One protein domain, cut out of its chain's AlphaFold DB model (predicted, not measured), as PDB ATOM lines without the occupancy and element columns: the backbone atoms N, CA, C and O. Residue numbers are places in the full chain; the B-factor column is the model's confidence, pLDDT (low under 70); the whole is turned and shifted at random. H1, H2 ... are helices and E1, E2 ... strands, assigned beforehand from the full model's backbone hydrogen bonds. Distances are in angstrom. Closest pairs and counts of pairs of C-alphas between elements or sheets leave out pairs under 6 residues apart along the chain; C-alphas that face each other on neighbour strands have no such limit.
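AT A GLANCE: This is residues 549 to 718 of the 729 residues of the protein "Pectinesterase" of Blyttiomyces helicus (UniProt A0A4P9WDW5). With little regular structure, the chain winds as a short solenoid, E1 to E3 one turn and E4 to E6 the next. Sheets E1 E4 E7 E8 and E3 E6, face to face as a sandwich, and E2 E5 are each parallel. The 170 printed residues, 51 in three helices and eight strands, ordered H1, E1 to E8, H2, H3, are mixed in class and compact: radius of gyration of the C-alphas 14.9 A, spans 42 by 36 by 34 A.

IN THESE COORDINATES: Find E1, residues 583 to 587, from C-alpha (126.049, 167.838, 179.100); then E4, 619 to 623, E7, 647 to 651, E8, 676 to 680, E3, 599 to 603, E6, 637 to 641, E2, 590 to 592, E5, 626 to 628, H1, 554 to 557, H2, 702 to 708, and H3, 711 to 714, to (125.039, 172.910, 173.334).

HOW THE PARTS SIT: Look at N 584 of E1 and O 619 of E4, within hydrogen-bond range at 2.9 A. H2, every O i to N i+4 pair within range, is on that sheet, height 9.4 A; H1 and H3, too short for such pairs, only graze it.

THE WHOLE: The printed part has no cut; E7 to E8, for instance, is a long link. pLDDT is under 70 in 59 residues, among them 549 to 582.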
ATOM      1  N   GLN A 549     122.280 167.243 188.556       26.44
ATOM      2  CA  GLN A 549     122.187 168.063 187.343       26.44
ATOM      3  C   GLN A 549     122.688 169.483 187.665       26.44
ATOM      4  O   GLN A 549     122.072 170.185 188.466       26.44
ATOM      5  N   TYR A 550     123.792 169.916 187.049       32.06
ATOM      6  CA  TYR A 550     124.315 171.282 187.183       32.06
ATOM      7  C   TYR A 550     124.019 172.106 185.926       32.06
ATOM      8  O   TYR A 550     124.602 171.877 184.866       32.06
ATOM      9  N   ALA A 551     123.132 173.095 186.052       29.22
ATOM     10  CA  ALA A 551     122.864 174.073 185.004       29.22
ATOM     11  C   ALA A 551     124.037 175.074 184.909       29.22
ATOM     12  O   ALA A 551     124.121 176.032 185.673       29.22
ATOM     13  N   SER A 552     124.939 174.832 183.950       32.47
ATOM     14  CA  SER A 552     126.286 175.420 183.786       32.47
ATOM     15  C   SER A 552     127.280 175.122 184.907       32.47
ATOM     16  O   SER A 552     126.991 175.214 186.096       32.47
ATOM     17  N   VAL A 553     128.519 174.856 184.495       34.94
ATOM     18  CA  VAL A 553     129.676 174.710 185.392       34.94
ATOM     19  C   VAL A 553     130.328 176.079 185.686       34.94
ATOM     20  O   VAL A 553     131.284 176.167 186.448       34.94
ATOM     21  N   GLN A 554     129.783 177.183 185.151       26.81
ATOM     22  CA  GLN A 554     130.344 178.533 185.316       26.81
ATOM     23  C   GLN A 554     130.387 178.982 186.786       26.81
ATOM     24  O   GLN A 554     131.372 179.569 187.224       26.81
ATOM     25  N   ALA A 555     129.359 178.640 187.571       25.61
ATOM     26  CA  ALA A 555     129.318 178.925 189.007       25.61
ATOM     27  C   ALA A 555     130.314 178.082 189.834       25.61
ATOM     28  O   ALA A 555     130.621 178.443 190.964       25.61
ATOM     29  N   ALA A 556     130.824 176.971 189.286       30.50
ATOM     30  CA  ALA A 556     131.793 176.101 189.955       30.50
ATOM     31  C   ALA A 556     133.254 176.443 189.603       30.50
ATOM     32  O   ALA A 556     134.143 176.206 190.414       30.50
ATOM     33  N   VAL A 557     133.505 177.008 188.417       30.64
ATOM     34  CA  VAL A 557     134.857 177.379 187.954       30.64
ATOM     35  C   VAL A 557     135.317 178.714 188.536       30.64
ATOM     36  O   VAL A 557     136.465 178.833 188.954       30.64
ATOM     37  N   ASN A 558     134.432 179.710 188.621       27.97
ATOM     38  CA  ASN A 558     134.804 181.073 189.024       27.97
ATOM     39  C   ASN A 558     135.220 181.210 190.512       27.97
ATOM     40  O   ASN A 558     135.587 182.300 190.938       27.97
ATOM     41  N   ALA A 559     135.170 180.124 191.293       28.58
ATOM     42  CA  ALA A 559     135.606 180.051 192.691       28.58
ATOM     43  C   ALA A 559     136.907 179.237 192.889       28.58
ATOM     44  O   ALA A 559     137.268 178.915 194.021       28.58
ATOM     45  N   VAL A 560     137.600 178.870 191.804       32.56
ATOM     46  CA  VAL A 560     138.855 178.104 191.843       32.56
ATOM     47  C   VAL A 560     140.049 179.073 191.847       32.56
ATOM     48  O   VAL A 560     140.261 179.757 190.844       32.56
ATOM     49  N   PRO A 561     140.837 179.168 192.937       29.20
ATOM     50  CA  PRO A 561     142.039 179.999 192.957       29.20
ATOM     51  C   PRO A 561     143.143 179.402 192.065       29.20
ATOM     52  O   PRO A 561     143.148 178.207 191.762       29.20
ATOM     53  N   ALA A 562     144.080 180.243 191.619       34.25
ATOM     54  CA  ALA A 562     145.066 179.898 190.583       34.25
ATOM     55  C   ALA A 562     146.094 178.816 190.989       34.25
ATOM     56  O   ALA A 562     146.837 178.323 190.141       34.25
ATOM     57  N   ASP A 563     146.130 178.448 192.267       31.14
ATOM     58  CA  ASP A 563     146.983 177.436 192.893       31.14
ATOM     59  C   ASP A 563     146.262 176.098 193.157       31.14
ATOM     60  O   ASP A 563     146.880 175.150 193.647       31.14
ATOM     61  N   ALA A 564     144.971 175.982 192.817       32.38
ATOM     62  CA  ALA A 564     144.165 174.808 193.136       32.38
ATOM     63  C   ALA A 564     144.734 173.499 192.546       32.38
ATOM     64  O   ALA A 564     144.762 173.268 191.332       32.38
ATOM     65  N   THR A 565     145.145 172.595 193.437       29.97
ATOM     66  CA  THR A 565     145.563 171.230 193.105       29.97
ATOM     67  C   THR A 565     144.341 170.339 192.903       29.97
ATOM     68  O   THR A 565     143.577 170.124 193.848       29.97
ATOM     69  N   VAL A 566     144.167 169.767 191.709       35.47
ATOM     70  CA  VAL A 566     143.057 168.847 191.425       35.47
ATOM     71  C   VAL A 566     143.583 167.583 190.739       35.47
ATOM     72  O   VAL A 566     144.245 167.657 189.707       35.47
ATOM     73  N   GLU A 567     143.249 166.402 191.272       34.03
ATOM     74  CA  GLU A 567     143.428 165.110 190.585       34.03
ATOM     75  C   GLU A 567     142.397 164.973 189.445       34.03
ATOM     76  O   GLU A 567     141.450 164.190 189.513       34.03
ATOM     77  N   GLN A 568     142.518 165.824 188.423       46.62
ATOM     78  CA  GLN A 568     141.384 166.240 187.594       46.62
ATOM     79  C   GLN A 568     141.023 165.276 186.454       46.62
ATOM     80  O   GLN A 568     141.074 165.633 185.281       46.62
ATOM     81  N   LEU A 569     140.570 164.071 186.808       43.00
ATOM     82  CA  LEU A 569     139.756 163.247 185.915       43.00
ATOM     83  C   LEU A 569     138.310 163.767 185.929       43.00
ATOM     84  O   LEU A 569     137.541 163.436 186.836       43.00
ATOM     85  N   ILE A 570     137.900 164.534 184.913       54.97
ATOM     86  CA  ILE A 570     136.490 164.917 184.725       54.97
ATOM     87  C   ILE A 570     135.703 163.658 184.321       54.97
ATOM     88  O   ILE A 570     135.634 163.286 183.148       54.97
ATOM     89  N   ASN A 571     135.160 162.969 185.329       44.28
ATOM     90  CA  ASN A 571     134.616 161.610 185.246       44.28
ATOM     91  C   ASN A 571     133.091 161.574 185.445       44.28
ATOM     92  O   ASN A 571     132.575 160.840 186.295       44.28
ATOM     93  N   ILE A 572     132.347 162.400 184.708       46.22
ATOM     94  CA  ILE A 572     130.889 162.477 184.857       46.22
ATOM     95  C   ILE A 572     130.253 161.260 184.175       46.22
ATOM     96  O   ILE A 572     129.947 161.291 182.979       46.22
ATOM     97  N   ARG A 573     130.018 160.183 184.938       37.72
ATOM     98  CA  ARG A 573     129.148 159.090 184.487       37.72
ATOM     99  C   ARG A 573     127.697 159.523 184.613       37.72
ATOM    100  O   ARG A 573     127.222 159.716 185.735       37.72
ATOM    101  N   SER A 574     126.944 159.515 183.512       36.28
ATOM    102  CA  SER A 574     125.512 159.289 183.691       36.28
ATOM    103  C   SER A 574     125.330 157.891 184.276       36.28
ATOM    104  O   SER A 574     125.681 156.877 183.678       36.28
ATOM    105  N   THR A 575     124.827 157.847 185.505       32.06
ATOM    106  CA  THR A 575     124.248 156.640 186.104       32.06
ATOM    107  C   THR A 575     122.809 156.900 186.537       32.06
ATOM    108  O   THR A 575     122.308 156.282 187.476       32.06
ATOM    109  N   ILE A 576     122.136 157.797 185.810       34.03
ATOM    110  CA  ILE A 576     120.684 157.931 185.842       34.03
ATOM    111  C   ILE A 576     120.129 156.726 185.078       34.03
ATOM    112  O   ILE A 576     120.187 156.657 183.848       34.03
ATOM    113  N   SER A 577     119.628 155.739 185.824       31.58
ATOM    114  CA  SER A 577     118.947 154.557 185.290       31.58
ATOM    115  C   SER A 577     117.621 154.977 184.645       31.58
ATOM    116  O   SER A 577     116.567 154.940 185.278       31.58
ATOM    117  N   GLY A 578     117.723 155.441 183.402       38.22
ATOM    118  CA  GLY A 578     116.689 156.166 182.662       38.22
ATOM    119  C   GLY A 578     117.214 156.792 181.363       38.22
ATOM    120  O   GLY A 578     116.428 157.003 180.447       38.22
ATOM    121  N   GLY A 579     118.533 157.005 181.239       40.38
ATOM    122  CA  GLY A 579     119.167 157.435 179.983       40.38
ATOM    123  C   GLY A 579     119.345 158.947 179.823       40.38
ATOM    124  O   GLY A 579     119.656 159.403 178.729       40.38
ATOM    125  N   GLU A 580     119.177 159.733 180.890       44.97
ATOM    126  CA  GLU A 580     119.511 161.162 180.876       44.97
ATOM    127  C   GLU A 580     121.033 161.344 180.821       44.97
ATOM    128  O   GLU A 580     121.757 161.022 181.767       44.97
ATOM    129  N   MET A 581     121.535 161.832 179.689       61.81
ATOM    130  CA  MET A 581     122.965 161.987 179.432       61.81
ATOM    131  C   MET A 581     123.410 163.406 179.788       61.81
ATOM    132  O   MET A 581     122.866 164.379 179.273       61.81
ATOM    133  N   LEU A 582     124.403 163.533 180.670       68.31
ATOM    134  CA  LEU A 582     124.844 164.837 181.164       68.31
ATOM    135  C   LEU A 582     125.670 165.592 180.109       68.31
ATOM    136  O   LEU A 582     126.587 165.045 179.492       68.31
ATOM    137  N   ILE A 583     125.334 166.867 179.931       76.06
ATOM    138  CA  ILE A 583     126.049 167.838 179.100       76.06
ATOM    139  C   ILE A 583     126.837 168.748 180.048       76.06
ATOM    140  O   ILE A 583     126.279 169.230 181.033       76.06
ATOM    141  N   ALA A 584     128.110 169.009 179.757       78.94
ATOM    142  CA  ALA A 584     128.920 169.973 180.495       78.94
ATOM    143  C   ALA A 584     129.619 170.934 179.528       78.94
ATOM    144  O   ALA A 584     130.292 170.506 178.591       78.94
ATOM    145  N   PHE A 585     129.468 172.234 179.780       79.31
ATOM    146  CA  PHE A 585     130.179 173.285 179.061       79.31
ATOM    147  C   PHE A 585     131.136 173.989 180.021       79.31
ATOM    148  O   PHE A 585     130.716 174.487 181.070       79.31
ATOM    149  N   PHE A 586     132.407 174.028 179.640       82.62
ATOM    150  CA  PHE A 586     133.492 174.719 180.322       82.62
ATOM    151  C   PHE A 586     133.910 175.898 179.435       82.62
ATOM    152  O   PHE A 586     134.162 175.710 178.246       82.62
ATOM    153  N   SER A 587     133.924 177.110 179.986       81.44
ATOM    154  CA  SER A 587     134.227 178.351 179.265       81.44
ATOM    155  C   SER A 587     135.282 179.147 180.025       81.44
ATOM    156  O   SER A 587     135.105 179.382 181.223       81.44
ATOM    157  N   ASN A 588     136.370 179.542 179.353       81.19
ATOM    158  CA  ASN A 588     137.472 180.321 179.941       81.19
ATOM    159  C   ASN A 588     138.022 179.712 181.255       81.19
ATOM    160  O   ASN A 588     138.272 180.409 182.238       81.19
ATOM    161  N   CYS A 589     138.130 178.380 181.311       79.25
ATOM    162  CA  CYS A 589     138.546 177.639 182.504       79.25
ATOM    163  C   CYS A 589     140.045 177.318 182.467       79.25
ATOM    164  O   CYS A 589     140.543 176.855 181.440       79.25
ATOM    165  N   THR A 590     140.739 177.433 183.600       79.81
ATOM    166  CA  THR A 590     142.066 176.818 183.779       79.81
ATOM    167  C   THR A 590     141.907 175.427 184.392       79.81
ATOM    168  O   THR A 590     141.227 175.273 185.405       79.81
ATOM    169  N   MET A 591     142.526 174.410 183.789       78.50
ATOM    170  CA  MET A 591     142.511 173.019 184.267       78.50
ATOM    171  C   MET A 591     143.940 172.533 184.500       78.50
ATOM    172  O   MET A 591     144.736 172.461 183.563       78.50
ATOM    173  N   ASN A 592     144.254 172.197 185.750       75.19
ATOM    174  CA  ASN A 592     145.607 171.882 186.199       75.19
ATOM    175  C   ASN A 592     145.792 170.367 186.346       75.19
ATOM    176  O   ASN A 592     145.236 169.746 187.252       75.19
ATOM    177  N   THR A 593     146.585 169.762 185.463       76.81
ATOM    178  CA  THR A 593     146.877 168.327 185.513       76.81
ATOM    179  C   THR A 593     148.081 168.072 186.409       76.81
ATOM    180  O   THR A 593     149.214 168.321 186.011       76.81
ATOM    181  N   ILE A 594     147.849 167.535 187.611       77.19
ATOM    182  CA  ILE A 594     148.904 167.313 188.622       77.19
ATOM    183  C   ILE A 594     149.561 165.919 188.576       77.19
ATOM    184  O   ILE A 594     150.400 165.608 189.416       77.19
ATOM    185  N   ARG A 595     149.188 165.060 187.616       75.75
ATOM    186  CA  ARG A 595     149.657 163.665 187.522       75.75
ATOM    187  C   ARG A 595     150.185 163.315 186.130       75.75
ATOM    188  O   ARG A 595     149.464 163.434 185.142       75.75
ATOM    189  N   SER A 596     151.405 162.774 186.073       82.62
ATOM    190  CA  SER A 596     151.974 162.203 184.846       82.62
ATOM    191  C   SER A 596     151.217 160.944 184.418       82.62
ATOM    192  O   SER A 596     150.814 160.137 185.261       82.62
ATOM    193  N   GLY A 597     150.965 160.788 183.115       80.06
ATOM    194  CA  GLY A 597     150.003 159.791 182.621       80.06
ATOM    195  C   GLY A 597     148.543 160.091 183.006       80.06
ATOM    196  O   GLY A 597     147.710 159.186 183.009       80.06
ATOM    197  N   GLY A 598     148.241 161.335 183.401       80.06
ATOM    198  CA  GLY A 598     146.904 161.796 183.775       80.06
ATOM    199  C   GLY A 598     145.917 161.857 182.605       80.06
ATOM    200  O   GLY A 598     146.262 161.633 181.448       80.06
ATOM    201  N   LEU A 599     144.663 162.168 182.919       80.50
ATOM    202  CA  LEU A 599     143.527 162.152 181.999       80.50
ATOM    203  C   LEU A 599     142.626 163.335 182.352       80.50
ATOM    204  O   LEU A 599     142.050 163.314 183.436       80.50
ATOM    205  N   VAL A 600     142.476 164.329 181.475       84.06
ATOM    206  CA  VAL A 600     141.616 165.493 181.768       84.06
ATOM    207  C   VAL A 600     140.130 165.101 181.739       84.06
ATOM    208  O   VAL A 600     139.349 165.560 182.568       84.06
ATOM    209  N   THR A 601     139.720 164.201 180.837       84.94
ATOM    210  CA  THR A 601     138.319 163.754 180.710       84.94
ATOM    211  C   THR A 601     138.155 162.233 180.617       84.94
ATOM    212  O   THR A 601     139.003 161.512 180.083       84.94
ATOM    213  N   ALA A 602     137.019 161.733 181.114       82.12
ATOM    214  CA  ALA A 602     136.512 160.389 180.838       82.12
ATOM    215  C   ALA A 602     134.985 160.422 180.668       82.12
ATOM    216  O   ALA A 602     134.225 160.339 181.634       82.12
ATOM    217  N   GLN A 603     134.535 160.567 179.420       81.94
ATOM    218  CA  GLN A 603     133.127 160.811 179.103       81.94
ATOM    219  C   GLN A 603     132.354 159.490 178.923       81.94
ATOM    220  O   GLN A 603     132.737 158.621 178.137       81.94
ATOM    221  N   GLY A 604     131.279 159.323 179.696       78.00
ATOM    222  CA  GLY A 604     130.508 158.081 179.840       78.00
ATOM    223  C   GLY A 604     129.371 157.851 178.835       78.00
ATOM    224  O   GLY A 604     128.448 157.107 179.155       78.00
ATOM    225  N   ARG A 605     129.363 158.516 177.674       79.00
ATOM    226  CA  ARG A 605     128.259 158.450 176.701       79.00
ATOM    227  C   ARG A 605     128.277 157.157 175.889       79.00
ATOM    228  O   ARG A 605     129.247 156.862 175.208       79.00
ATOM    229  N   GLU A 606     127.180 156.406 175.936       77.44
ATOM    230  CA  GLU A 606     127.075 155.080 175.307       77.44
ATOM    231  C   GLU A 606     126.465 155.092 173.897       77.44
ATOM    232  O   GLU A 606     126.665 154.142 173.148       77.44
ATOM    233  N   THR A 607     125.728 156.142 173.519       77.44
ATOM    234  CA  THR A 607     124.993 156.212 172.245       77.44
ATOM    235  C   THR A 607     125.393 157.431 171.401       77.44
ATOM    236  O   THR A 607     125.417 158.558 171.915       77.44
ATOM    237  N   PRO A 608     125.702 157.258 170.100       75.19
ATOM    238  CA  PRO A 608     125.947 158.376 169.196       75.19
ATOM    239  C   PRO A 608     124.629 159.097 168.874       75.19
ATOM    240  O   PRO A 608     123.539 158.610 169.180       75.19
ATOM    241  N   SER A 609     124.723 160.283 168.277       69.25
ATOM    242  CA  SER A 609     123.564 161.108 167.917       69.25
ATOM    243  C   SER A 609     123.517 161.391 166.426       69.25
ATOM    244  O   SER A 609     124.545 161.464 165.758       69.25
ATOM    245  N   SER A 610     122.308 161.620 165.922       63.47
ATOM    246  CA  SER A 610     122.080 162.210 164.607       63.47
ATOM    247  C   SER A 610     121.349 163.544 164.808       63.47
ATOM    248  O   SER A 610     120.223 163.518 165.313       63.47
ATOM    249  N   PRO A 611     121.960 164.704 164.489       69.19
ATOM    250  CA  PRO A 611     123.340 164.891 164.017       69.19
ATOM    251  C   PRO A 611     124.410 164.586 165.096       69.19
ATOM    252  O   PRO A 611     124.095 164.582 166.291       69.19
ATOM    253  N   PRO A 612     125.683 164.357 164.716       62.44
ATOM    254  CA  PRO A 612     126.751 163.980 165.655       62.44
ATOM    255  C   PRO A 612     127.086 165.073 166.683       62.44
ATOM    256  O   PRO A 612     127.409 164.754 167.822       62.44
ATOM    257  N   LEU A 613     126.924 166.353 166.325       66.81
ATOM    258  CA  LEU A 613     127.111 167.503 167.223       66.81
ATOM    259  C   LEU A 613     125.811 167.916 167.956       66.81
ATOM    260  O   LEU A 613     125.650 169.072 168.331       66.81
ATOM    261  N   SER A 614     124.840 167.006 168.118       64.12
ATOM    262  CA  SER A 614     123.552 167.323 168.758       64.12
ATOM    263  C   SER A 614     123.675 167.460 170.285       64.12
ATOM    264  O   SER A 614     124.216 166.551 170.922       64.12
ATOM    265  N   PRO A 615     123.083 168.501 170.910       53.34
ATOM    266  CA  PRO A 615     123.068 168.647 172.370       53.34
ATOM    267  C   PRO A 615     122.358 167.491 173.091       53.34
ATOM    268  O   PRO A 615     122.733 167.126 174.203       53.34
ATOM    269  N   ASN A 616     121.364 166.862 172.454       57.78
ATOM    270  CA  ASN A 616     120.340 166.008 173.081       57.78
ATOM    271  C   ASN A 616     120.835 164.661 173.663       57.78
ATOM    272  O   ASN A 616     120.022 163.785 173.951       57.78
ATOM    273  N   THR A 617     122.147 164.441 173.779       61.59
ATOM    274  CA  THR A 617     122.750 163.124 174.075       61.59
ATOM    275  C   THR A 617     123.981 163.164 174.987       61.59
ATOM    276  O   THR A 617     124.606 162.126 175.212       61.59
ATOM    277  N   GLY A 618     124.308 164.319 175.572       71.56
ATOM    278  CA  GLY A 618     125.437 164.457 176.497       71.56
ATOM    279  C   GLY A 618     126.791 164.623 175.803       71.56
ATOM    280  O   GLY A 618     127.002 164.215 174.658       71.56
ATOM    281  N   GLY A 619     127.731 165.246 176.505       80.06
ATOM    282  CA  GLY A 619     128.993 165.697 175.920       80.06
ATOM    283  C   GLY A 619     129.733 166.665 176.829       80.06
ATOM    284  O   GLY A 619     129.099 167.357 177.624       80.06
ATOM    285  N   TYR A 620     131.059 166.727 176.704       86.12
ATOM    286  CA  TYR A 620     131.839 167.832 177.266       86.12
ATOM    287  C   TYR A 620     132.293 168.752 176.131       86.12
ATOM    288  O   TYR A 620     132.826 168.276 175.128       86.12
ATOM    289  N   VAL A 621     132.115 170.060 176.299       86.12
ATOM    290  CA  VAL A 621     132.728 171.079 175.438       86.12
ATOM    291  C   VAL A 621     133.562 171.998 176.313       86.12
ATOM    292  O   VAL A 621     133.083 172.483 177.338       86.12
ATOM    293  N   LEU A 622     134.820 172.191 175.929       89.12
ATOM    294  CA  LEU A 622     135.798 172.993 176.651       89.12
ATOM    295  C   LEU A 622     136.261 174.112 175.716       89.12
ATOM    296  O   LEU A 622     137.088 173.886 174.833       89.12
ATOM    297  N   SER A 623     135.648 175.287 175.863       84.06
ATOM    298  CA  SER A 623     135.838 176.449 174.992       84.06
ATOM    299  C   SER A 623     136.762 177.470 175.638       84.06
ATOM    300  O   SER A 623     136.585 177.827 176.807       84.06
ATOM    301  N   ASP A 624     137.755 177.930 174.877       84.81
ATOM    302  CA  ASP A 624     138.647 179.042 175.233       84.81
ATOM    303  C   ASP A 624     139.372 178.822 176.580       84.81
ATOM    304  O   ASP A 624     139.725 179.754 177.296       84.81
ATOM    305  N   CYS A 625     139.566 177.552 176.949       84.81
ATOM    306  CA  CYS A 625     140.172 177.130 178.206       84.81
ATOM    307  C   CYS A 625     141.709 177.132 178.131       84.81
ATOM    308  O   CYS A 625     142.307 177.250 177.060       84.81
ATOM    309  N   THR A 626     142.370 176.929 179.270       84.19
ATOM    310  CA  THR A 626     143.821 176.707 179.354       84.19
ATOM    311  C   THR A 626     144.112 175.439 180.149       84.19
ATOM    312  O   THR A 626     143.707 175.313 181.303       84.19
ATOM    313  N   LEU A 627     144.831 174.496 179.544       87.44
ATOM    314  CA  LEU A 627     145.394 173.347 180.247       87.44
ATOM    315  C   LEU A 627     146.768 173.721 180.812       87.44
ATOM    316  O   LEU A 627     147.604 174.296 180.114       87.44
ATOM    317  N   THR A 628     147.021 173.362 182.066       83.00
ATOM    318  CA  THR A 628     148.319 173.526 182.730       83.00
ATOM    319  C   THR A 628     148.776 172.207 183.349       83.00
ATOM    320  O   THR A 628     147.995 171.269 183.517       83.00
ATOM    321  N   ALA A 629     150.069 172.118 183.657       80.19
ATOM    322  CA  ALA A 629     150.658 171.029 184.424       80.19
ATOM    323  C   ALA A 629     151.868 171.573 185.211       80.19
ATOM    324  O   ALA A 629     152.611 172.387 184.649       80.19
ATOM    325  N   PRO A 630     152.098 171.161 186.471       81.00
ATOM    326  CA  PRO A 630     153.278 171.561 187.236       81.00
ATOM    327  C   PRO A 630     154.588 171.037 186.628       81.00
ATOM    328  O   PRO A 630     154.601 170.084 185.846       81.00
ATOM    329  N   ALA A 631     155.718 171.616 187.042       86.62
ATOM    330  CA  ALA A 631     157.036 171.102 186.676       86.62
ATOM    331  C   ALA A 631     157.185 169.621 187.084       86.62
ATOM    332  O   ALA A 631     156.811 169.227 188.187       86.62
ATOM    333  N   GLY A 632     157.715 168.796 186.176       87.25
ATOM    334  CA  GLY A 632     157.820 167.342 186.350       87.25
ATOM    335  C   GLY A 632     156.570 166.543 185.950       87.25
ATOM    336  O   GLY A 632     156.674 165.327 185.784       87.25
ATOM    337  N   VAL A 633     155.417 167.188 185.728       83.94
ATOM    338  CA  VAL A 633     154.205 166.505 185.252       83.94
ATOM    339  C   VAL A 633     154.152 166.473 183.724       83.94
ATOM    340  O   VAL A 633     154.220 167.510 183.064       83.94
ATOM    341  N   SER A 634     154.029 165.274 183.146       92.00
ATOM    342  CA  SER A 634     154.053 165.074 181.691       92.00
ATOM    343  C   SER A 634     153.359 163.787 181.224       92.00
ATOM    344  O   SER A 634     153.019 162.899 182.009       92.00
ATOM    345  N   GLY A 635     153.108 163.681 179.917       87.19
ATOM    346  CA  GLY A 635     152.495 162.504 179.302       87.19
ATOM    347  C   GLY A 635     151.025 162.302 179.677       87.19
ATOM    348  O   GLY A 635     150.554 161.168 179.667       87.19
ATOM    349  N   PHE A 636     150.306 163.364 180.044       84.94
ATOM    350  CA  PHE A 636     148.862 163.299 180.285       84.94
ATOM    351  C   PHE A 636     148.059 163.377 178.977       84.94
ATOM    352  O   PHE A 636     148.570 163.817 177.951       84.94
ATOM    353  N   TYR A 637     146.791 162.982 179.008       88.81
ATOM    354  CA  TYR A 637     145.901 162.943 177.846       88.81
ATOM    355  C   TYR A 637     144.695 163.876 178.038       88.81
ATOM    356  O   TYR A 637     144.182 164.004 179.152       88.81
ATOM    357  N   LEU A 638     144.179 164.452 176.947       90.00
ATOM    358  CA  LEU A 638     142.881 165.146 176.894       90.00
ATOM    359  C   LEU A 638     141.749 164.252 177.415       90.00
ATOM    360  O   LEU A 638     140.840 164.710 178.107       90.00
ATOM    361  N   GLY A 639     141.842 162.945 177.170       85.19
ATOM    362  CA  GLY A 639     141.016 161.985 177.880       85.19
ATOM    363  C   GLY A 639     141.144 160.547 177.416       85.19
ATOM    364  O   GLY A 639     142.072 160.157 176.697       85.19
ATOM    365  N   ARG A 640     140.159 159.763 177.845       84.44
ATOM    366  CA  ARG A 640     139.848 158.426 177.332       84.44
ATOM    367  C   ARG A 640     138.336 158.275 177.184       84.44
ATOM    368  O   ARG A 640     137.596 158.852 177.988       84.44
ATOM    369  N   PRO A 641     137.858 157.462 176.237       83.19
ATOM    370  CA  PRO A 641     136.446 157.137 176.189       83.19
ATOM    371  C   PRO A 641     136.088 156.216 177.360       83.19
ATOM    372  O   PRO A 641     136.930 155.458 177.837       83.19
ATOM    373  N   TRP A 642     134.861 156.317 177.872       80.38
ATOM    374  CA  TRP A 642     134.371 155.446 178.950       80.38
ATOM    375  C   TRP A 642     133.040 154.791 178.595       80.38
ATOM    376  O   TRP A 642     132.863 153.603 178.857       80.38
ATOM    377  N   GLY A 643     132.133 155.552 177.982       78.50
ATOM    378  CA  GLY A 643     131.073 154.979 177.162       78.50
ATOM    379  C   GLY A 643     131.530 154.848 175.708       78.50
ATOM    380  O   GLY A 643     132.527 155.457 175.313       78.50
ATOM    381  N   ASN A 644     130.808 154.052 174.925       80.56
ATOM    382  CA  ASN A 644     131.153 153.757 173.532       80.56
ATOM    383  C   ASN A 644     131.249 155.022 172.655       80.56
ATOM    384  O   ASN A 644     132.297 155.300 172.083       80.56
ATOM    385  N   ALA A 645     130.201 155.842 172.646       80.56
ATOM    386  CA  ALA A 645     130.129 157.084 171.881       80.56
ATOM    387  C   ALA A 645     130.552 158.318 172.705       80.56
ATOM    388  O   ALA A 645     129.851 159.334 172.748       80.56
ATOM    389  N   ALA A 646     131.677 158.227 173.420       82.19
ATOM    390  CA  ALA A 646     132.178 159.305 174.269       82.19
ATOM    391  C   ALA A 646     132.441 160.595 173.465       82.19
ATOM    392  O   ALA A 646     133.316 160.628 172.610       82.19
ATOM    393  N   PHE A 647     131.712 161.671 173.767       84.69
ATOM    394  CA  PHE A 647     131.811 162.970 173.086       84.69
ATOM    395  C   PHE A 647     132.578 163.984 173.943       84.69
ATOM    396  O   PHE A 647     132.101 164.323 175.035       84.69
ATOM    397  N   VAL A 648     133.723 164.481 173.464       87.19
ATOM    398  CA  VAL A 648     134.522 165.549 174.104       87.19
ATOM    399  C   VAL A 648     135.144 166.444 173.032       87.19
ATOM    400  O   VAL A 648     135.868 165.956 172.169       87.19
ATOM    401  N   MET A 649     134.911 167.754 173.123       88.50
ATOM    402  CA  MET A 649     135.439 168.742 172.178       88.50
ATOM    403  C   MET A 649     136.260 169.814 172.895       88.50
ATOM    404  O   MET A 649     135.761 170.454 173.824       88.50
ATOM    405  N   TYR A 650     137.485 170.050 172.426       90.69
ATOM    406  CA  TYR A 650     138.327 171.166 172.861       90.69
ATOM    407  C   TYR A 650     138.315 172.256 171.791       90.69
ATOM    408  O   TYR A 650     138.833 172.054 170.695       90.69
ATOM    409  N   VAL A 651     137.724 173.408 172.101       89.69
ATOM    410  CA  VAL A 651     137.586 174.548 171.185       89.69
ATOM    411  C   VAL A 651     138.459 175.692 171.693       89.69
ATOM    412  O   VAL A 651     138.429 176.003 172.882       89.69
ATOM    413  N   ASN A 652     139.281 176.289 170.823       92.06
ATOM    414  CA  ASN A 652     140.194 177.409 171.118       92.06
ATOM    415  C   ASN A 652     141.127 177.222 172.340       92.06
ATOM    416  O   ASN A 652     141.736 178.182 172.809       92.06
ATOM    417  N   THR A 653     141.251 176.004 172.872       89.81
ATOM    418  CA  THR A 653     141.898 175.751 174.166       89.81
ATOM    419  C   THR A 653     143.420 175.800 174.048       89.81
ATOM    420  O   THR A 653     143.995 175.278 173.093       89.81
ATOM    421  N   THR A 654     144.095 176.393 175.032       93.44
ATOM    422  CA  THR A 654     145.561 176.376 175.119       93.44
ATOM    423  C   THR A 654     146.043 175.056 175.726       93.44
ATOM    424  O   THR A 654     145.611 174.685 176.817       93.44
ATOM    425  N   ILE A 655     146.935 174.346 175.029       93.75
ATOM    426  CA  ILE A 655     147.442 173.011 175.377       93.75
ATOM    427  C   ILE A 655     148.983 173.062 175.511       93.75
ATOM    428  O   ILE A 655     149.668 173.499 174.578       93.75
ATOM    429  N   PRO A 656     149.561 172.633 176.652       93.31
ATOM    430  CA  PRO A 656     150.992 172.717 176.925       93.31
ATOM    431  C   PRO A 656     151.762 171.515 176.359       93.31
ATOM    432  O   PRO A 656     151.219 170.425 176.196       93.31
ATOM    433  N   ALA A 657     153.069 171.688 176.144       94.19
ATOM    434  CA  ALA A 657     153.964 170.657 175.600       94.19
ATOM    435  C   ALA A 657     154.118 169.404 176.489       94.19
ATOM    436  O   ALA A 657     154.662 168.397 176.049       94.19
ATOM    437  N   SER A 658     153.653 169.456 177.740       91.44
ATOM    438  CA  SER A 658     153.635 168.333 178.682       91.44
ATOM    439  C   SER A 658     152.536 167.298 178.396       91.44
ATOM    440  O   SER A 658     152.505 166.258 179.055       91.44
ATOM    441  N   ILE A 659     151.657 167.531 177.417       91.88
ATOM    442  CA  ILE A 659     150.699 166.528 176.936       91.88
ATOM    443  C   ILE A 659     151.410 165.322 176.283       91.88
ATOM    444  O   ILE A 659     152.475 165.444 175.678       91.88
ATOM    445  N   ALA A 660     150.822 164.131 176.379       90.88
ATOM    446  CA  ALA A 660     151.248 162.963 175.617       90.88
ATOM    447  C   ALA A 660     151.068 163.214 174.107       90.88
ATOM    448  O   ALA A 660     149.968 163.585 173.697       90.88
ATOM    449  N   PRO A 661     152.053 162.904 173.239       89.19
ATOM    450  CA  PRO A 661     151.930 163.106 171.790       89.19
ATOM    451  C   PRO A 661     150.766 162.364 171.108       89.19
ATOM    452  O   PRO A 661     150.406 162.717 169.986       89.19
ATOM    453  N   ALA A 662     150.168 161.369 171.769       86.38
ATOM    454  CA  ALA A 662     148.967 160.673 171.306       86.38
ATOM    455  C   ALA A 662     147.644 161.378 171.674       86.38
ATOM    456  O   ALA A 662     146.620 160.989 171.134       86.38
ATOM    457  N   HIS A 663     147.651 162.399 172.544       89.25
ATOM    458  CA  HIS A 663     146.531 163.254 172.993       89.25
ATOM    459  C   HIS A 663     145.360 162.544 173.690       89.25
ATOM    460  O   HIS A 663     144.908 163.002 174.735       89.25
ATOM    461  N   TRP A 664     144.901 161.408 173.180       87.31
ATOM    462  CA  TRP A 664     143.835 160.572 173.721       87.31
ATOM    463  C   TRP A 664     144.400 159.186 174.042       87.31
ATOM    464  O   TRP A 664     145.411 158.763 173.479       87.31
ATOM    465  N   SER A 665     143.756 158.468 174.956       83.81
ATOM    466  CA  SER A 665     144.170 157.116 175.349       83.81
ATOM    467  C   SER A 665     143.030 156.109 175.211       83.81
ATOM    468  O   SER A 665     141.854 156.447 175.339       83.81
ATOM    469  N   ALA A 666     143.385 154.856 174.921       78.69
ATOM    470  CA  ALA A 666     142.431 153.761 174.779       78.69
ATOM    471  C   ALA A 666     141.891 153.287 176.141       78.69
ATOM    472  O   ALA A 666     142.566 153.371 177.171       78.69
ATOM    473  N   PHE A 667     140.677 152.732 176.145       72.62
ATOM    474  CA  PHE A 667     140.032 152.203 177.348       72.62
ATOM    475  C   PHE A 667     140.273 150.693 177.502       72.62
ATOM    476  O   PHE A 667     139.417 149.858 177.206       72.62
ATOM    477  N   GLY A 668     141.468 150.333 177.972       69.31
ATOM    478  CA  GLY A 668     141.858 148.932 178.149       69.31
ATOM    479  C   GLY A 668     141.958 148.175 176.819       69.31
ATOM    480  O   GLY A 668     142.410 148.727 175.821       69.31
ATOM    481  N   SER A 669     141.563 146.899 176.818       61.94
ATOM    482  CA  SER A 669     141.690 145.984 175.672       61.94
ATOM    483  C   SER A 669     140.469 145.922 174.748       61.94
ATOM    484  O   SER A 669     140.519 145.236 173.730       61.94
ATOM    485  N   ASN A 670     139.357 146.568 175.107       53.44
ATOM    486  CA  ASN A 670     138.099 146.440 174.371       53.44
ATOM    487  C   ASN A 670     137.941 147.597 173.370       53.44
ATOM    488  O   ASN A 670     138.167 148.749 173.749       53.44
ATOM    489  N   PRO A 671     137.514 147.335 172.121       55.03
ATOM    490  CA  PRO A 671     137.213 148.395 171.171       55.03
ATOM    491  C   PRO A 671     135.953 149.141 171.622       55.03
ATOM    492  O   PRO A 671     134.840 148.628 171.520       55.03
ATOM    493  N   ILE A 672     136.140 150.359 172.125       62.62
ATOM    494  CA  ILE A 672     135.052 151.324 172.293       62.62
ATOM    495  C   ILE A 672     134.560 151.734 170.902       62.62
ATOM    496  O   ILE A 672     135.359 152.024 170.008       62.62
ATOM    497  N   VAL A 673     133.239 151.728 170.724       65.81
ATOM    498  CA  VAL A 673     132.607 151.933 169.418       65.81
ATOM    499  C   VAL A 673     132.292 153.412 169.184       65.81
ATOM    500  O   VAL A 673     131.241 153.893 169.597       65.81
ATOM    501  N   ASP A 674     133.191 154.070 168.449       76.81
ATOM    502  CA  ASP A 674     133.005 155.384 167.807       76.81
ATOM    503  C   ASP A 674     132.828 156.591 168.766       76.81
ATOM    504  O   ASP A 674     131.762 157.217 168.815       76.81
ATOM    505  N   PRO A 675     133.864 156.952 169.555       81.19
ATOM    506  CA  PRO A 675     133.871 158.190 170.330       81.19
ATOM    507  C   PRO A 675     134.014 159.417 169.414       81.19
ATOM    508  O   PRO A 675     134.687 159.367 168.392       81.19
ATOM    509  N   ALA A 676     133.437 160.553 169.801       83.19
ATOM    510  CA  ALA A 676     133.486 161.804 169.045       83.19
ATOM    511  C   ALA A 676     134.456 162.797 169.705       83.19
ATOM    512  O   ALA A 676     134.084 163.509 170.645       83.19
ATOM    513  N   TYR A 677     135.701 162.821 169.221       86.31
ATOM    514  CA  TYR A 677     136.799 163.635 169.755       86.31
ATOM    515  C   TYR A 677     137.421 164.550 168.703       86.31
ATOM    516  O   TYR A 677     137.816 164.078 167.634       86.31
ATOM    517  N   ALA A 678     137.576 165.833 169.053       87.06
ATOM    518  CA  ALA A 678     138.286 166.830 168.255       87.06
ATOM    519  C   ALA A 678     138.961 167.924 169.109       87.06
ATOM    520  O   ALA A 678     138.481 168.302 170.183       87.06
ATOM    521  N   GLU A 679     140.040 168.482 168.560       88.56
ATOM    522  CA  GLU A 679     140.586 169.800 168.897       88.56
ATOM    523  C   GLU A 679     140.281 170.751 167.737       88.56
ATOM    524  O   GLU A 679     140.591 170.433 166.588       88.56
ATOM    525  N   VAL A 680     139.709 171.922 168.015       87.81
ATOM    526  CA  VAL A 680     139.314 172.890 166.985       87.81
ATOM    527  C   VAL A 680     139.815 174.277 167.370       87.81
ATOM    528  O   VAL A 680     139.398 174.836 168.379       87.81
ATOM    529  N   GLY A 681     140.748 174.837 166.597       89.94
ATOM    530  CA  GLY A 681     141.327 176.162 166.877       89.94
ATOM    531  C   GLY A 681     142.215 176.252 168.131       89.94
ATOM    532  O   GLY A 681     142.692 177.342 168.446       89.94
ATOM    533  N   SER A 682     142.449 175.136 168.836       91.44
ATOM    534  CA  SER A 682     143.344 175.021 170.000       91.44
ATOM    535  C   SER A 682     144.765 175.528 169.719       91.44
ATOM    536  O   SER A 682     145.229 175.502 168.579       91.44
ATOM    537  N   LYS A 683     145.470 176.009 170.747       92.62
ATOM    538  CA  LYS A 683     146.749 176.740 170.622       92.62
ATOM    539  C   LYS A 683     147.784 176.259 171.638       92.62
ATOM    540  O   LYS A 683     147.466 175.515 172.556       92.62
ATOM    541  N   GLY A 684     149.020 176.736 171.509       93.31
ATOM    542  CA  GLY A 684     150.120 176.371 172.404       93.31
ATOM    543  C   GLY A 684     150.899 175.138 171.926       93.31
ATOM    544  O   GLY A 684     150.480 174.461 170.988       93.31
ATOM    545  N   PRO A 685     152.060 174.857 172.540       92.94
ATOM    546  CA  PRO A 685     153.053 173.930 171.994       92.94
ATOM    547  C   PRO A 685     152.674 172.442 172.100       92.94
ATOM    548  O   PRO A 685     153.428 171.598 171.623       92.94
ATOM    549  N   GLY A 686     151.535 172.112 172.720       92.06
ATOM    550  CA  GLY A 686     150.956 170.767 172.723       92.06
ATOM    551  C   GLY A 686     149.677 170.613 171.893       92.06
ATOM    552  O   GLY A 686     149.132 169.518 171.872       92.06
ATOM    553  N   ALA A 687     149.158 171.661 171.242       90.81
ATOM    554  CA  ALA A 687     147.924 171.565 170.451       90.81
ATOM    555  C   ALA A 687     148.171 171.013 169.038       90.81
ATOM    556  O   ALA A 687     149.215 171.283 168.440       90.81
ATOM    557  N   LYS A 688     147.188 170.299 168.471       82.44
ATOM    558  CA  LYS A 688     147.226 169.811 167.074       82.44
ATOM    559  C   LYS A 688     145.952 170.156 166.300       82.44
ATOM    560  O   LYS A 688     145.285 169.313 165.704       82.44
ATOM    561  N   SER A 689     145.627 171.444 166.323       66.62
ATOM    562  CA  SER A 689     144.466 172.060 165.669       66.62
ATOM    563  C   SER A 689     144.617 172.272 164.155       66.62
ATOM    564  O   SER A 689     143.696 172.777 163.517       66.62
ATOM    565  N   ASP A 690     145.752 171.883 163.571       61.41
ATOM    566  CA  ASP A 690     146.067 171.979 162.139       61.41
ATOM    567  C   ASP A 690     145.467 170.836 161.294       61.41
ATOM    568  O   ASP A 690     145.635 170.804 160.076       61.41
ATOM    569  N   GLY A 691     144.788 169.873 161.928       54.78
ATOM    570  CA  GLY A 691     144.251 168.680 161.267       54.78
ATOM    571  C   GLY A 691     145.297 167.597 160.971       54.78
ATOM    572  O   GLY A 691     144.961 166.572 160.372       54.78
ATOM    573  N   SER A 692     146.551 167.754 161.415       50.38
ATOM    574  CA  SER A 692     147.574 166.698 161.313       50.38
ATOM    575  C   SER A 692     147.241 165.472 162.172       50.38
ATOM    576  O   SER A 692     147.695 164.356 161.893       50.38
ATOM    577  N   PHE A 693     146.434 165.662 163.219       57.97
ATOM    578  CA  PHE A 693     146.173 164.665 164.243       57.97
ATOM    579  C   PHE A 693     145.117 163.625 163.831       57.97
ATOM    580  O   PHE A 693     143.938 163.703 164.169       57.97
ATOM    581  N   LYS A 694     145.583 162.572 163.151       48.59
ATOM    582  CA  LYS A 694     144.784 161.444 162.623       48.59
ATOM    583  C   LYS A 694     144.055 160.573 163.665       48.59
ATOM    584  O   LYS A 694     143.459 159.571 163.282       48.59
ATOM    585  N   GLN A 695     144.130 160.902 164.955       53.09
ATOM    586  CA  GLN A 695     143.391 160.233 166.036       53.09
ATOM    587  C   GLN A 695     142.251 161.098 166.604       53.09
ATOM    588  O   GLN A 695     141.596 160.685 167.561       53.09
ATOM    589  N   ALA A 696     141.979 162.273 166.022       57.06
ATOM    590  CA  ALA A 696     140.673 162.904 166.154       57.06
ATOM    591  C   ALA A 696     139.659 162.011 165.424       57.06
ATOM    592  O   ALA A 696     139.692 161.884 164.201       57.06
ATOM    593  N   TRP A 697     138.800 161.341 166.188       62.47
ATOM    594  CA  TRP A 697     137.825 160.381 165.663       62.47
ATOM    595  C   TRP A 697     136.734 161.074 164.832       62.47
ATOM    596  O   TRP A 697     136.155 160.474 163.931       62.47
ATOM    597  N   THR A 698     136.510 162.366 165.080       69.88
ATOM    598  CA  THR A 698     135.630 163.232 164.289       69.88
ATOM    599  C   THR A 698     136.396 164.454 163.799       69.88
ATOM    600  O   THR A 698     136.856 165.256 164.610       69.88
ATOM    601  N   ASN A 699     136.470 164.650 162.482       72.94
ATOM    602  CA  ASN A 699     136.886 165.934 161.918       72.94
ATOM    603  C   ASN A 699     135.779 166.966 162.168       72.94
ATOM    604  O   ASN A 699     134.646 166.759 161.737       72.94
ATOM    605  N   VAL A 700     136.109 168.072 162.838       80.25
ATOM    606  CA  VAL A 700     135.209 169.213 163.058       80.25
ATOM    607  C   VAL A 700     135.946 170.479 162.639       80.25
ATOM    608  O   VAL A 700     137.017 170.783 163.167       80.25
ATOM    609  N   THR A 701     135.406 171.220 161.675       83.69
ATOM    610  CA  THR A 701     136.009 172.481 161.224       83.69
ATOM    611  C   THR A 701     135.750 173.622 162.212       83.69
ATOM    612  O   THR A 701     134.787 173.608 162.979       83.69
ATOM    613  N   ALA A 702     136.572 174.675 162.147       83.44
ATOM    614  CA  ALA A 702     136.357 175.893 162.933       83.44
ATOM    615  C   ALA A 702     134.979 176.537 162.677       83.44
ATOM    616  O   ALA A 702     134.371 177.066 163.604       83.44
ATOM    617  N   ALA A 703     134.455 176.440 161.448       85.31
ATOM    618  CA  ALA A 703     133.119 176.924 161.104       85.31
ATOM    619  C   ALA A 703     132.008 176.081 161.759       85.31
ATOM    620  O   ALA A 703     131.069 176.633 162.331       85.31
ATOM    621  N   GLU A 704     132.127 174.750 161.739       85.19
ATOM    622  CA  GLU A 704     131.165 173.860 162.405       85.19
ATOM    623  C   GLU A 704     131.195 174.012 163.927       85.19
ATOM    624  O   GLU A 704     130.136 173.970 164.554       85.19
ATOM    625  N   ALA A 705     132.370 174.234 164.523       85.56
ATOM    626  CA  ALA A 705     132.500 174.518 165.950       85.56
ATOM    627  C   ALA A 705     131.866 175.865 166.332       85.56
ATOM    628  O   ALA A 705     131.086 175.919 167.283       85.56
ATOM    629  N   ALA A 706     132.124 176.925 165.559       85.31
ATOM    630  CA  ALA A 706     131.572 178.262 165.795       85.31
ATOM    631  C   ALA A 706     130.033 178.329 165.713       85.31
ATOM    632  O   ALA A 706     129.436 179.256 166.255       85.31
ATOM    633  N   VAL A 707     129.387 177.351 165.069       85.50
ATOM    634  CA  VAL A 707     127.924 177.197 165.065       85.50
ATOM    635  C   VAL A 707     127.467 176.217 166.151       85.50
ATOM    636  O   VAL A 707     126.689 176.583 167.031       85.50
ATOM    637  N   ASN A 708     127.949 174.972 166.106       85.12
ATOM    638  CA  ASN A 708     127.353 173.851 166.841       85.12
ATOM    639  C   ASN A 708     127.937 173.630 168.244       85.12
ATOM    640  O   ASN A 708     127.281 173.004 169.070       85.12
ATOM    641  N   LEU A 709     129.150 174.119 168.525       84.62
ATOM    642  CA  LEU A 709     129.849 173.920 169.805       84.62
ATOM    643  C   LEU A 709     129.819 175.171 170.700       84.62
ATOM    644  O   LEU A 709     130.649 175.324 171.591       84.62
ATOM    645  N   THR A 710     128.860 176.071 170.482       84.12
ATOM    646  CA  THR A 710     128.639 177.257 171.323       84.12
ATOM    647  C   THR A 710     127.790 176.925 172.555       84.12
ATOM    648  O   THR A 710     126.989 175.991 172.535       84.12
ATOM    649  N   MET A 711     127.908 177.721 173.626       80.06
ATOM    650  CA  MET A 711     127.104 177.558 174.852       80.06
ATOM    651  C   MET A 711     125.593 177.530 174.559       80.06
ATOM    652  O   MET A 711     124.867 176.735 175.146       80.06
ATOM    653  N   SER A 712     125.111 178.357 173.627       79.44
ATOM    654  CA  SER A 712     123.695 178.434 173.247       79.44
ATOM    655  C   SER A 712     123.224 177.280 172.352       79.44
ATOM    656  O   SER A 712     122.052 176.916 172.431       79.44
ATOM    657  N   ALA A 713     124.103 176.684 171.537       81.81
ATOM    658  CA  ALA A 713     123.786 175.492 170.745       81.81
ATOM    659  C   ALA A 713     123.822 174.205 171.590       81.81
ATOM    660  O   ALA A 713     122.945 173.351 171.462       81.81
ATOM    661  N   ILE A 714     124.816 174.083 172.476       76.44
ATOM    662  CA  ILE A 714     125.039 172.910 173.334       76.44
ATOM    663  C   ILE A 714     124.107 172.904 174.554       76.44
ATOM    664  O   ILE A 714     123.664 171.843 174.990       76.44
ATOM    665  N   LEU A 715     123.769 174.081 175.089       76.88
ATOM    666  CA  LEU A 715     122.803 174.268 176.174       76.88
ATOM    667  C   LEU A 715     121.757 175.319 175.751       76.88
ATOM    668  O   LEU A 715     121.888 176.503 176.084       76.88
ATOM    669  N   PRO A 716     120.704 174.910 175.012       76.06
ATOM    670  CA  PRO A 716     119.610 175.794 174.620       76.06
ATOM    671  C   PRO A 716     118.975 176.509 175.817       76.06
ATOM    672  O   PRO A 716     118.839 175.947 176.904       76.06
ATOM    673  N   ASN A 717     118.562 177.760 175.607       76.69
ATOM    674  CA  ASN A 717     118.021 178.652 176.641       76.69
ATOM    675  C   ASN A 717     118.977 178.940 177.821       76.69
ATOM    676  O   ASN A 717     118.524 179.430 178.854       76.69
ATOM    677  N   SER A 718     120.286 178.685 177.683       73.31
ATOM    678  CA  SER A 718     121.296 178.985 178.715       73.31
ATOM    679  C   SER A 718     121.262 180.434 179.205       73.31
ATOM    680  O   SER A 718     121.410 180.673 180.398       73.31
TER     681      SER A 718